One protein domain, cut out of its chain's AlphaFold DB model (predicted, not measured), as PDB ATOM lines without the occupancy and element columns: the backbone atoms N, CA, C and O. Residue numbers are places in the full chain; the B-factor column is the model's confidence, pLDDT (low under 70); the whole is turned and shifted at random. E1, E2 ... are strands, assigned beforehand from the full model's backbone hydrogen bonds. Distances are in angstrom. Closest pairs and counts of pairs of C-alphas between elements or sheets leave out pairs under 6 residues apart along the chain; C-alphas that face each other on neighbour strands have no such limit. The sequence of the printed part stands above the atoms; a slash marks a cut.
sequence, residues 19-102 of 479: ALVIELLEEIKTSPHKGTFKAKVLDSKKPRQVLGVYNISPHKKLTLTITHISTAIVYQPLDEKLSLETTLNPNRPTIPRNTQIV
ATOM      1  N   ALA A  19     116.228 126.414 156.147       71.47
ATOM      2  CA  ALA A  19     116.080 126.259 154.707       71.47
ATOM      3  C   ALA A  19     115.781 124.789 154.382       71.47
ATOM      4  O   ALA A  19     116.464 123.891 154.867       71.47
ATOM      5  N   LEU A  20     114.770 124.538 153.552       81.14
ATOM      6  CA  LEU A  20     114.454 123.177 153.135       81.14
ATOM      7  C   LEU A  20     115.382 122.794 151.982       81.14
ATOM      8  O   LEU A  20     115.294 123.362 150.892       81.14
ATOM      9  N   VAL A  21     116.257 121.818 152.215       85.30
ATOM     10  CA  VAL A  21     117.147 121.275 151.184       85.30
ATOM     11  C   VAL A  21     116.590 119.951 150.680       85.30
ATOM     12  O   VAL A  21     116.406 119.011 151.457       85.30
ATOM     13  N   ILE A  22     116.345 119.875 149.374       86.12
ATOM     14  CA  ILE A  22     115.917 118.652 148.695       86.12
ATOM     15  C   ILE A  22     116.990 118.175 147.716       86.12
ATOM     16  O   ILE A  22     117.741 118.981 147.177       86.12
ATOM     17  N   GLU A  23     117.036 116.877 147.450       87.10
ATOM     18  CA  GLU A  23     117.873 116.258 146.425       87.10
ATOM     19  C   GLU A  23     116.991 115.467 145.456       87.10
ATOM     20  O   GLU A  23     116.240 114.584 145.875       87.10
ATOM     21  N   LEU A  24     117.068 115.784 144.160       87.63
ATOM     22  CA  LEU A  24     116.246 115.138 143.133       87.63
ATOM     23  C   LEU A  24     116.531 113.632 143.045       87.63
ATOM     24  O   LEU A  24     117.680 113.218 142.894       87.63
ATOM     25  N   LEU A  25     115.478 112.816 143.077       80.35
ATOM     26  CA  LEU A  25     115.570 111.360 142.922       80.35
ATOM     27  C   LEU A  25     115.494 110.915 141.457       80.35
ATOM     28  O   LEU A  25     115.893 109.797 141.140       80.35
ATOM     29  N   GLU A  26     115.066 111.807 140.570       79.82
ATOM     30  CA  GLU A  26     114.990 111.606 139.127       79.82
ATOM     31  C   GLU A  26     115.552 112.817 138.374       79.82
ATOM     32  O   GLU A  26     115.778 113.881 138.953       79.82
ATOM     33  N   GLU A  27     115.839 112.643 137.088       83.55
ATOM     34  CA  GLU A  27     116.197 113.770 136.231       83.55
ATOM     35  C   GLU A  27     114.946 114.560 135.831       83.55
ATOM     36  O   GLU A  27     113.908 113.982 135.518       83.55
ATOM     37  N   ILE A  28     115.051 115.889 135.786       82.76
ATOM     38  CA  ILE A  28     114.004 116.732 135.198       82.76
ATOM     39  C   ILE A  28     114.420 117.037 133.766       82.76
ATOM     40  O   ILE A  28     115.387 117.772 133.536       82.76
ATOM     41  N   LYS A  29     113.696 116.486 132.793       76.91
ATOM     42  CA  LYS A  29     113.866 116.843 131.381       76.91
ATOM     43  C   LYS A  29     113.219 118.201 131.127       76.91
ATOM     44  O   LYS A  29     112.084 118.416 131.524       76.91
ATOM     45  N   THR A  30     113.923 119.123 130.469       76.38
ATOM     46  CA  THR A  30     113.368 120.453 130.158       76.38
ATOM     47  C   THR A  30     112.540 120.473 128.872       76.38
ATOM     48  O   THR A  30     112.138 121.552 128.441       76.38
ATOM     49  N   SER A  31     112.374 119.323 128.204       73.75
ATOM     50  CA  SER A  31     111.572 119.193 126.984       73.75
ATOM     51  C   SER A  31     110.078 119.378 127.267       73.75
ATOM     52  O   SER A  31     109.480 120.238 126.621       73.75
ATOM     53  N   PRO A  32     109.462 118.689 128.253       74.91
ATOM     54  CA  PRO A  32     108.196 119.150 128.796       74.91
ATOM     55  C   PRO A  32     108.382 120.519 129.450       74.91
ATOM     56  O   PRO A  32     109.237 120.712 130.318       74.91
ATOM     57  N   HIS A  33     107.549 121.483 129.066       83.08
ATOM     58  CA  HIS A  33     107.513 122.782 129.736       83.08
ATOM     59  C   HIS A  33     106.902 122.695 131.136       83.08
ATOM     60  O   HIS A  33     107.051 123.618 131.929       83.08
ATOM     61  N   LYS A  34     106.233 121.592 131.459       84.64
ATOM     62  CA  LYS A  34     105.652 121.314 132.765       84.64
ATOM     63  C   LYS A  34     105.778 119.822 133.047       84.64
ATOM     64  O   LYS A  34     105.727 119.025 132.118       84.64
ATOM     65  N   GLY A  35     105.900 119.454 134.313       84.05
ATOM     66  CA  GLY A  35     105.840 118.060 134.734       84.05
ATOM     67  C   GLY A  35     105.916 117.925 136.246       84.05
ATOM     68  O   GLY A  35     105.798 118.913 136.974       84.05
ATOM     69  N   THR A  36     106.123 116.702 136.713       84.57
ATOM     70  CA  THR A  36     106.324 116.372 138.126       84.57
ATOM     71  C   THR A  36     107.774 116.027 138.417       84.57
ATOM     72  O   THR A  36     108.546 115.714 137.512       84.57
ATOM     73  N   PHE A  37     108.156 116.124 139.685       85.06
ATOM     74  CA  PHE A  37     109.439 115.637 140.167       85.06
ATOM     75  C   PHE A  37     109.299 114.988 141.545       85.06
ATOM     76  O   PHE A  37     108.461 115.388 142.360       85.06
ATOM     77  N   LYS A  38     110.193 114.044 141.826       82.59
ATOM     78  CA  LYS A  38     110.392 113.404 143.124       82.59
ATOM     79  C   LYS A  38     111.760 113.768 143.702       82.59
ATOM     80  O   LYS A  38     112.775 113.755 143.001       82.59
ATOM     81  N   ALA A  39     111.814 114.063 144.996       85.38
ATOM     82  CA  ALA A  39     113.058 114.402 145.690       85.38
ATOM     83  C   ALA A  39     113.087 113.852 147.122       85.38
ATOM     84  O   ALA A  39     112.040 113.619 147.716       85.38
ATOM     85  N   LYS A  40     114.279 113.663 147.696       83.14
ATOM     86  CA  LYS A  40     114.470 113.388 149.132       83.14
ATOM     87  C   LYS A  40     114.822 114.674 149.878       83.14
ATOM     88  O   LYS A  40     115.485 115.541 149.322       83.14
ATOM     89  N   VAL A  41     114.409 114.796 151.131       82.76
ATOM     90  CA  VAL A  41     114.764 115.904 152.026       82.76
ATOM     91  C   VAL A  41     116.063 115.549 152.746       82.76
ATOM     92  O   VAL A  41     116.161 114.471 153.329       82.76
ATOM     93  N   LEU A  42     117.063 116.433 152.699       78.81
ATOM     94  CA  LEU A  42     118.383 116.173 153.293       78.81
ATOM     95  C   LEU A  42     118.483 116.568 154.774       78.81
ATOM     96  O   LEU A  42     119.274 115.976 155.499       78.81
ATOM     97  N   ASP A  43     117.685 117.538 155.231       69.49
ATOM     98  CA  ASP A  43     117.791 118.111 156.588       69.49
ATOM     99  C   ASP A  43     116.806 117.493 157.607       69.49
ATOM    100  O   ASP A  43     116.535 118.039 158.676       69.49
ATOM    101  N   SER A  44     116.206 116.342 157.291       62.07
ATOM    102  CA  SER A  44     115.233 115.700 158.173       62.07
ATOM    103  C   SER A  44     115.867 114.566 158.986       62.07
ATOM    104  O   SER A  44     116.446 113.633 158.441       62.07
ATOM    105  N   LYS A  45     115.686 114.590 160.320       64.95
ATOM    106  CA  LYS A  45     116.112 113.507 161.245       64.95
ATOM    107  C   LYS A  45     115.579 112.123 160.857       64.95
ATOM    108  O   LYS A  45     116.120 111.109 161.281       64.95
ATOM    109  N   LYS A  46     114.468 112.107 160.123       66.14
ATOM    110  CA  LYS A  46     113.906 110.930 159.471       66.14
ATOM    111  C   LYS A  46     113.966 111.163 157.969       66.14
ATOM    112  O   LYS A  46     113.648 112.278 157.561       66.14
ATOM    113  N   PRO A  47     114.294 110.165 157.158       66.71
ATOM    114  CA  PRO A  47     114.240 110.285 155.710       66.71
ATOM    115  C   PRO A  47     112.814 110.635 155.284       66.71
ATOM    116  O   PRO A  47     111.842 109.973 155.653       66.71
ATOM    117  N   ARG A  48     112.686 111.746 154.563       76.02
ATOM    118  CA  ARG A  48     111.430 112.210 153.976       76.02
ATOM    119  C   ARG A  48     111.650 112.393 152.482       76.02
ATOM    120  O   ARG A  48     112.730 112.788 152.050       76.02
ATOM    121  N   GLN A  49     110.626 112.119 151.696       81.86
ATOM    122  CA  GLN A  49     110.564 112.389 150.270       81.86
ATOM    123  C   GLN A  49     109.479 113.430 150.008       81.86
ATOM    124  O   GLN A  49     108.579 113.635 150.820       81.86
ATOM    125  N   VAL A  50     109.573 114.114 148.880       82.77
ATOM    126  CA  VAL A  50     108.594 115.097 148.435       82.77
ATOM    127  C   VAL A  50     108.261 114.872 146.971       82.77
ATOM    128  O   VAL A  50     109.110 114.425 146.192       82.77
ATOM    129  N   LEU A  51     107.032 115.226 146.615       82.25
ATOM    130  CA  LEU A  51     106.611 115.371 145.229       82.25
ATOM    131  C   LEU A  51     106.373 116.842 144.947       82.25
ATOM    132  O   LEU A  51     105.927 117.603 145.813       82.25
ATOM    133  N   GLY A  52     106.651 117.234 143.718       85.91
ATOM    134  CA  GLY A  52     106.383 118.574 143.259       85.91
ATOM    135  C   GLY A  52     106.077 118.625 141.780       85.91
ATOM    136  O   GLY A  52     106.173 117.634 141.062       85.91
ATOM    137  N   VAL A  53     105.703 119.816 141.341       87.67
ATOM    138  CA  VAL A  53     105.525 120.160 139.935       87.67
ATOM    139  C   VAL A  53     106.576 121.177 139.535       87.67
ATOM    140  O   VAL A  53     106.941 122.055 140.321       87.67
ATOM    141  N   TYR A  54     107.053 121.076 138.306       89.52
ATOM    142  CA  TYR A  54     107.904 122.086 137.703       89.52
ATOM    143  C   TYR A  54     107.191 122.742 136.525       89.52
ATOM    144  O   TYR A  54     106.378 122.117 135.846       89.52
ATOM    145  N   ASN A  55     107.497 124.015 136.291       89.51
ATOM    146  CA  ASN A  55     107.026 124.780 135.144       89.51
ATOM    147  C   ASN A  55     108.181 125.606 134.567       89.51
ATOM    148  O   ASN A  55     108.916 126.251 135.313       89.51
ATOM    149  N   ILE A  56     108.334 125.601 133.248       86.11
ATOM    150  CA  ILE A  56     109.382 126.286 132.499       86.11
ATOM    151  C   ILE A  56     108.713 127.298 131.582       86.11
ATOM    152  O   ILE A  56     108.156 126.958 130.539       86.11
ATOM    153  N   SER A  57     108.815 128.568 131.958       85.62
ATOM    154  CA  SER A  57     108.309 129.665 131.133       85.62
ATOM    155  C   SER A  57     109.039 129.760 129.779       85.62
ATOM    156  O   SER A  57     110.188 129.311 129.655       85.62
ATOM    157  N   PRO A  58     108.451 130.452 128.783       81.26
ATOM    158  CA  PRO A  58     109.123 130.754 127.515       81.26
ATOM    159  C   PRO A  58     110.478 131.462 127.685       81.26
ATOM    160  O   PRO A  58     111.385 131.280 126.876       81.26
ATOM    161  N   HIS A  59     110.656 132.211 128.778       82.60
ATOM    162  CA  HIS A  59     111.900 132.906 129.125       82.60
ATOM    163  C   HIS A  59     112.901 132.035 129.904       82.60
ATOM    164  O   HIS A  59     113.791 132.566 130.566       82.60
ATOM    165  N   LYS A  60     112.753 130.701 129.870       80.95
ATOM    166  CA  LYS A  60     113.626 129.730 130.561       80.95
ATOM    167  C   LYS A  60     113.697 129.920 132.083       80.95
ATOM    168  O   LYS A  60     114.621 129.441 132.736       80.95
ATOM    169  N   LYS A  61     112.693 130.573 132.671       86.12
ATOM    170  CA  LYS A  61     112.488 130.594 134.124       86.12
ATOM    171  C   LYS A  61     111.844 129.279 134.555       86.12
ATOM    172  O   LYS A  61     110.773 128.956 134.043       86.12
ATOM    173  N   LEU A  62     112.503 128.560 135.455       87.45
ATOM    174  CA  LEU A  62     112.022 127.344 136.096       87.45
ATOM    175  C   LEU A  62     111.385 127.701 137.437       87.45
ATOM    176  O   LEU A  62     112.029 128.297 138.299       87.45
ATOM    177  N   THR A  63     110.147 127.272 137.620       88.96
ATOM    178  CA  THR A  63     109.433 127.329 138.891       88.96
ATOM    179  C   THR A  63     109.243 125.906 139.389       88.96
ATOM    180  O   THR A  63     108.569 125.112 138.739       88.96
ATOM    181  N   LEU A  64     109.832 125.581 140.534       89.56
ATOM    182  CA  LEU A  64     109.659 124.310 141.233       89.56
ATOM    183  C   LEU A  64     108.678 124.526 142.375       89.56
ATOM    184  O   LEU A  64     108.870 125.444 143.161       89.56
ATOM    185  N   THR A  65     107.645 123.699 142.481       88.30
ATOM    186  CA  THR A  65     106.647 123.791 143.551       88.30
ATOM    187  C   THR A  65     106.497 122.444 144.230       88.30
ATOM    188  O   THR A  65     106.083 121.486 143.586       88.30
ATOM    189  N   ILE A  66     106.798 122.368 145.523       85.02
ATOM    190  CA  ILE A  66     106.536 121.176 146.327       85.02
ATOM    191  C   ILE A  66     105.037 121.109 146.609       85.02
ATOM    192  O   ILE A  66     104.443 122.065 147.109       85.02
ATOM    193  N   THR A  67     104.428 119.981 146.264       81.10
ATOM    194  CA  THR A  67     102.994 119.735 146.426       81.10
ATOM    195  C   THR A  67     102.708 118.742 147.542       81.10
ATOM    196  O   THR A  67     101.715 118.923 148.238       81.10
ATOM    197  N   HIS A  68     103.584 117.753 147.752       80.64
ATOM    198  CA  HIS A  68     103.383 116.697 148.746       80.64
ATOM    199  C   HIS A  68     104.648 116.391 149.537       80.64
ATOM    200  O   HIS A  68     105.762 116.531 149.028       80.64
ATOM    201  N   ILE A  69     104.463 115.869 150.749       80.07
ATOM    202  CA  ILE A  69     105.522 115.296 151.581       80.07
ATOM    203  C   ILE A  69     105.168 113.868 151.990       80.07
ATOM    204  O   ILE A  69     104.035 113.581 152.361       80.07
ATOM    205  N   SER A  70     106.129 112.950 151.924       72.45
ATOM    206  CA  SER A  70     105.941 111.584 152.400       72.45
ATOM    207  C   SER A  70     106.083 111.542 153.920       72.45
ATOM    208  O   SER A  70     107.151 111.857 154.462       72.45
ATOM    209  N   THR A  71     105.060 111.065 154.612       64.07
ATOM    210  CA  THR A  71     105.145 110.701 156.027       64.07
ATOM    211  C   THR A  71     105.186 109.182 156.139       64.07
ATOM    212  O   THR A  71     104.135 108.552 156.137       64.07
ATOM    213  N   ALA A  72     106.395 108.610 156.231       56.94
ATOM    214  CA  ALA A  72     106.722 107.188 156.456       56.94
ATOM    215  C   ALA A  72     106.171 106.139 155.460       56.94
ATOM    216  O   ALA A  72     106.875 105.183 155.172       56.94
ATOM    217  N   ILE A  73     104.946 106.293 154.957       54.86
ATOM    218  CA  ILE A  73     104.185 105.305 154.181       54.86
ATOM    219  C   ILE A  73     103.449 105.997 153.018       54.86
ATOM    220  O   ILE A  73     103.382 105.452 151.926       54.86
ATOM    221  N   VAL A  74     102.929 107.219 153.201       61.84
ATOM    222  CA  VAL A  74     102.057 107.882 152.207       61.84
ATOM    223  C   VAL A  74     102.482 109.333 151.972       61.84
ATOM    224  O   VAL A  74     102.972 109.994 152.892       61.84
ATOM    225  N   TYR A  75     102.299 109.829 150.746       70.42
ATOM    226  CA  TYR A  75     102.379 111.257 150.431       70.42
ATOM    227  C   TYR A  75     101.127 111.996 150.909       70.42
ATOM    228  O   TYR A  75     100.012 111.633 150.556       70.42
ATOM    229  N   GLN A  76     101.324 113.055 151.689       70.59
ATOM    230  CA  GLN A  76     100.271 113.978 152.098       70.59
ATOM    231  C   GLN A  76     100.446 115.320 151.379       70.59
ATOM    232  O   GLN A  76     101.589 115.783 151.247       70.59
ATOM    233  N   PRO A  77      99.357 115.953 150.911       74.26
ATOM    234  CA  PRO A  77      99.425 117.278 150.311       74.26
ATOM    235  C   PRO A  77      99.870 118.312 151.349       74.26
ATOM    236  O   PRO A  77      99.490 118.253 152.519       74.26
ATOM    237  N   LEU A  78     100.691 119.270 150.920       72.31
ATOM    238  CA  LEU A  78     101.103 120.401 151.749       72.31
ATOM    239  C   LEU A  78     100.065 121.522 151.683       72.31
ATOM    240  O   LEU A  78      99.700 121.966 150.591       72.31
ATOM    241  N   ASP A  79      99.674 122.038 152.849       66.98
ATOM    242  CA  ASP A  79      98.752 123.176 152.961       66.98
ATOM    243  C   ASP A  79      99.329 124.446 152.309       66.98
ATOM    244  O   ASP A  79      98.638 125.156 151.576       66.98
ATOM    245  N   GLU A  80     100.618 124.732 152.542       74.01
ATOM    246  CA  GLU A  80     101.352 125.827 151.898       74.01
ATOM    247  C   GLU A  80     102.372 125.252 150.909       74.01
ATOM    248  O   GLU A  80     103.410 124.704 151.284       74.01
ATOM    249  N   LYS A  81     102.073 125.383 149.611       79.33
ATOM    250  CA  LYS A  81     102.954 124.923 148.533       79.33
ATOM    251  C   LYS A  81     104.217 125.782 148.482       79.33
ATOM    252  O   LYS A  81     104.173 126.951 148.094       79.33
ATOM    253  N   LEU A  82     105.354 125.192 148.839       78.77
ATOM    254  CA  LEU A  82     106.656 125.848 148.748       78.77
ATOM    255  C   LEU A  82     107.070 125.942 147.283       78.77
ATOM    256  O   LEU A  82     107.232 124.918 146.622       78.77
ATOM    257  N   SER A  83     107.260 127.160 146.781       82.35
ATOM    258  CA  SER A  83     107.739 127.395 145.421       82.35
ATOM    259  C   SER A  83     109.101 128.079 145.415       82.35
ATOM    260  O   SER A  83     109.401 128.917 146.263       82.35
ATOM    261  N   LEU A  84     109.936 127.692 144.459       84.07
ATOM    262  CA  LEU A  84     111.239 128.277 144.188       84.07
ATOM    263  C   LEU A  84     111.303 128.635 142.712       84.07
ATOM    264  O   LEU A  84     110.995 127.815 141.847       84.07
ATOM    265  N   GLU A  85     111.755 129.847 142.429       81.19
ATOM    266  CA  GLU A  85     111.986 130.314 141.074       81.19
ATOM    267  C   GLU A  85     113.481 130.470 140.800       81.19
ATOM    268  O   GLU A  85     114.231 131.036 141.594       81.19
ATOM    269  N   THR A  86     113.913 129.988 139.643       79.70
ATOM    270  CA  THR A  86     115.304 130.053 139.190       79.70
ATOM    271  C   THR A  86     115.364 130.141 137.665       79.70
ATOM    272  O   THR A  86     114.354 129.995 136.973       79.70
ATOM    273  N   THR A  87     116.538 130.428 137.116       77.85
ATOM    274  CA  THR A  87     116.763 130.535 135.674       77.85
ATOM    275  C   THR A  87     117.508 129.297 135.189       77.85
ATOM    276  O   THR A  87     118.567 128.949 135.712       77.85
ATOM    277  N   LEU A  88     116.960 128.611 134.184       74.51
ATOM    278  CA  LEU A  88     117.633 127.477 133.555       74.51
ATOM    279  C   LEU A  88     118.800 127.965 132.707       74.51
ATOM    280  O   LEU A  88     118.687 128.938 131.960       74.51
ATOM    281  N   ASN A  89     119.909 127.233 132.774       73.98
ATOM    282  CA  ASN A  89     121.002 127.440 131.841       73.98
ATOM    283  C   ASN A  89     120.525 127.046 130.428       73.98
ATOM    284  O   ASN A  89     120.135 125.891 130.239       73.98
ATOM    285  N   PRO A  90     120.580 127.949 129.431       65.81
ATOM    286  CA  PRO A  90     120.106 127.663 128.076       65.81
ATOM    287  C   PRO A  90     120.838 126.492 127.405       65.81
ATOM    288  O   PRO A  90     120.290 125.881 126.493       65.81
ATOM    289  N   ASN A  91     122.043 126.151 127.869       71.35
ATOM    290  CA  ASN A  91     122.873 125.097 127.290       71.35
ATOM    291  C   ASN A  91     122.647 123.709 127.914       71.35
ATOM    292  O   ASN A  91     123.344 122.767 127.538       71.35
ATOM    293  N   ARG A  92     121.731 123.556 128.883       70.22
ATOM    294  CA  ARG A  92     121.489 122.266 129.546       70.22
ATOM    295  C   ARG A  92     120.023 121.824 129.383       70.22
ATOM    296  O   ARG A  92     119.150 122.467 129.956       70.22
ATOM    297  N   PRO A  93     119.748 120.720 128.657       74.49
ATOM    298  CA  PRO A  93     118.385 120.234 128.410       74.49
ATOM    299  C   PRO A  93     117.782 119.444 129.586       74.49
ATOM    300  O   PRO A  93     116.647 118.978 129.507       74.49
ATOM    301  N   THR A  94     118.541 119.231 130.663       82.23
ATOM    302  CA  THR A  94     118.111 118.439 131.820       82.23
ATOM    303  C   THR A  94     118.656 119.007 133.128       82.23
ATOM    304  O   THR A  94     119.726 119.617 133.172       82.23
ATOM    305  N   ILE A  95     117.936 118.786 134.226       84.70
ATOM    306  CA  ILE A  95     118.462 118.928 135.588       84.70
ATOM    307  C   ILE A  95     118.808 117.517 136.063       84.70
ATOM    308  O   ILE A  95     117.918 116.665 136.099       84.70
ATOM    309  N   PRO A  96     120.080 117.229 136.385       84.75
ATOM    310  CA  PRO A  96     120.491 115.866 136.673       84.75
ATOM    311  C   PRO A  96     119.885 115.362 137.983       84.75
ATOM    312  O   PRO A  96     119.680 116.122 138.936       84.75
ATOM    313  N   ARG A  97     119.680 114.045 138.049       84.89
ATOM    314  CA  ARG A  97     119.425 113.338 139.306       84.89
ATOM    315  C   ARG A  97     120.511 113.684 140.338       84.89
ATOM    316  O   ARG A  97     121.661 113.936 139.979       84.89
ATOM    317  N   ASN A  98     120.144 113.679 141.615       84.59
ATOM    318  CA  ASN A  98     120.976 114.056 142.758       84.59
ATOM    319  C   ASN A  98     121.338 115.554 142.821       84.59
ATOM    320  O   ASN A  98     122.198 115.954 143.605       84.59
ATOM    321  N   THR A  99     120.687 116.408 142.019       85.96
ATOM    322  CA  THR A  99     120.820 117.864 142.175       85.96
ATOM    323  C   THR A  99     120.194 118.298 143.492       85.96
ATOM    324  O   THR A  99     119.028 117.993 143.752       85.96
ATOM    325  N   GLN A 100     120.956 119.038 144.298       87.39
ATOM    326  CA  GLN A 100     120.470 119.636 145.536       87.39
ATOM    327  C   GLN A 100     119.856 121.009 145.268       87.39
ATOM    328  O   GLN A 100     120.437 121.840 144.569       87.39
ATOM    329  N   ILE A 101     118.675 121.241 145.826       85.65
ATOM    330  CA  ILE A 101     117.886 122.455 145.641       85.65
ATOM    331  C   ILE A 101     117.507 122.977 147.022       85.65
ATOM    332  O   ILE A 101     116.955 122.247 147.845       85.65
ATOM    333  N   VAL A 102     117.804 124.251 147.265       82.90
ATOM    334  CA  VAL A 102     117.552 124.913 148.545       82.90
ATOM    335  C   VAL A 102     116.351 125.841 148.400       82.90
ATOM    336  O   VAL A 102     116.412 126.842 147.689       82.90
TER     337      VAL A 102
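Overview. This is residues 19 to 102 of the 479 residues of an uncharacterized protein of Helicobacter pylori (strain ATCC 700392 / 26695) (UniProt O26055). A strongly twisted sheet wraps round into a small barrel, E7, E1, E2, E3, E4 and E6 forming its wall, not closed between E6 and E7. E5 pairs with the far part of E4 and extends the wall at one end. The printed part has 84 residues with seven named strands, E1 to E7 in chain order, no named helix: all strand. The branched sheet is antiparallel throughout, and E1 to E5 are a meander, each strand the antiparallel neighbour of the one before. The whole is compact, radius of gyration of the C-alphas 12.7 A, but elongated, spanning 37 by 24 by 21 A.

Along the chain. Find C-alpha 61 at (112.488, 130.594, 134.124); from there E4 runs 30.5 A to residue 71. E3 is residues 48 to 56, 25.8 A, and E2 residues 34 to 41, 22.0 A. E5 is residues 74 to 77, E6 83 to 87, E1 20 to 24, and E7 100 to 102, ending at C-alpha 102 (117.552, 124.913, 148.545).

Arrangement. Start at E4: E3 lies on one side, in a hairpin with it (N 53 to O 65, 2.8 A). On the other side lie E6 beside residues 61 to 65 (N 62 to O 86, 2.8 A) and E5 beside residues 67 to 71, a hairpin with E4 (N 69 to O 76, 2.9 A). E2 and E3 are a hairpin at 152 degrees (N 37 to O 52, 2.8 A), E1 and E2 another at 114 degrees (N 23 to O 40, 2.8 A). E7 is E1's antiparallel neighbour (N 22 to O 101, 2.9 A). E6 and E7 are only just apart, closest 8.4 A.

Size, cuts and confidence. The C-alphas of Lys 45 and Pro 58, the two farthest apart, are 38.5 A from each other. The printed part has no cut; its one long link is residues 88 to 99, E6 to E7. Look for pLDDT under 70 at residues 43 to 47, 71 to 74, 79 and 90.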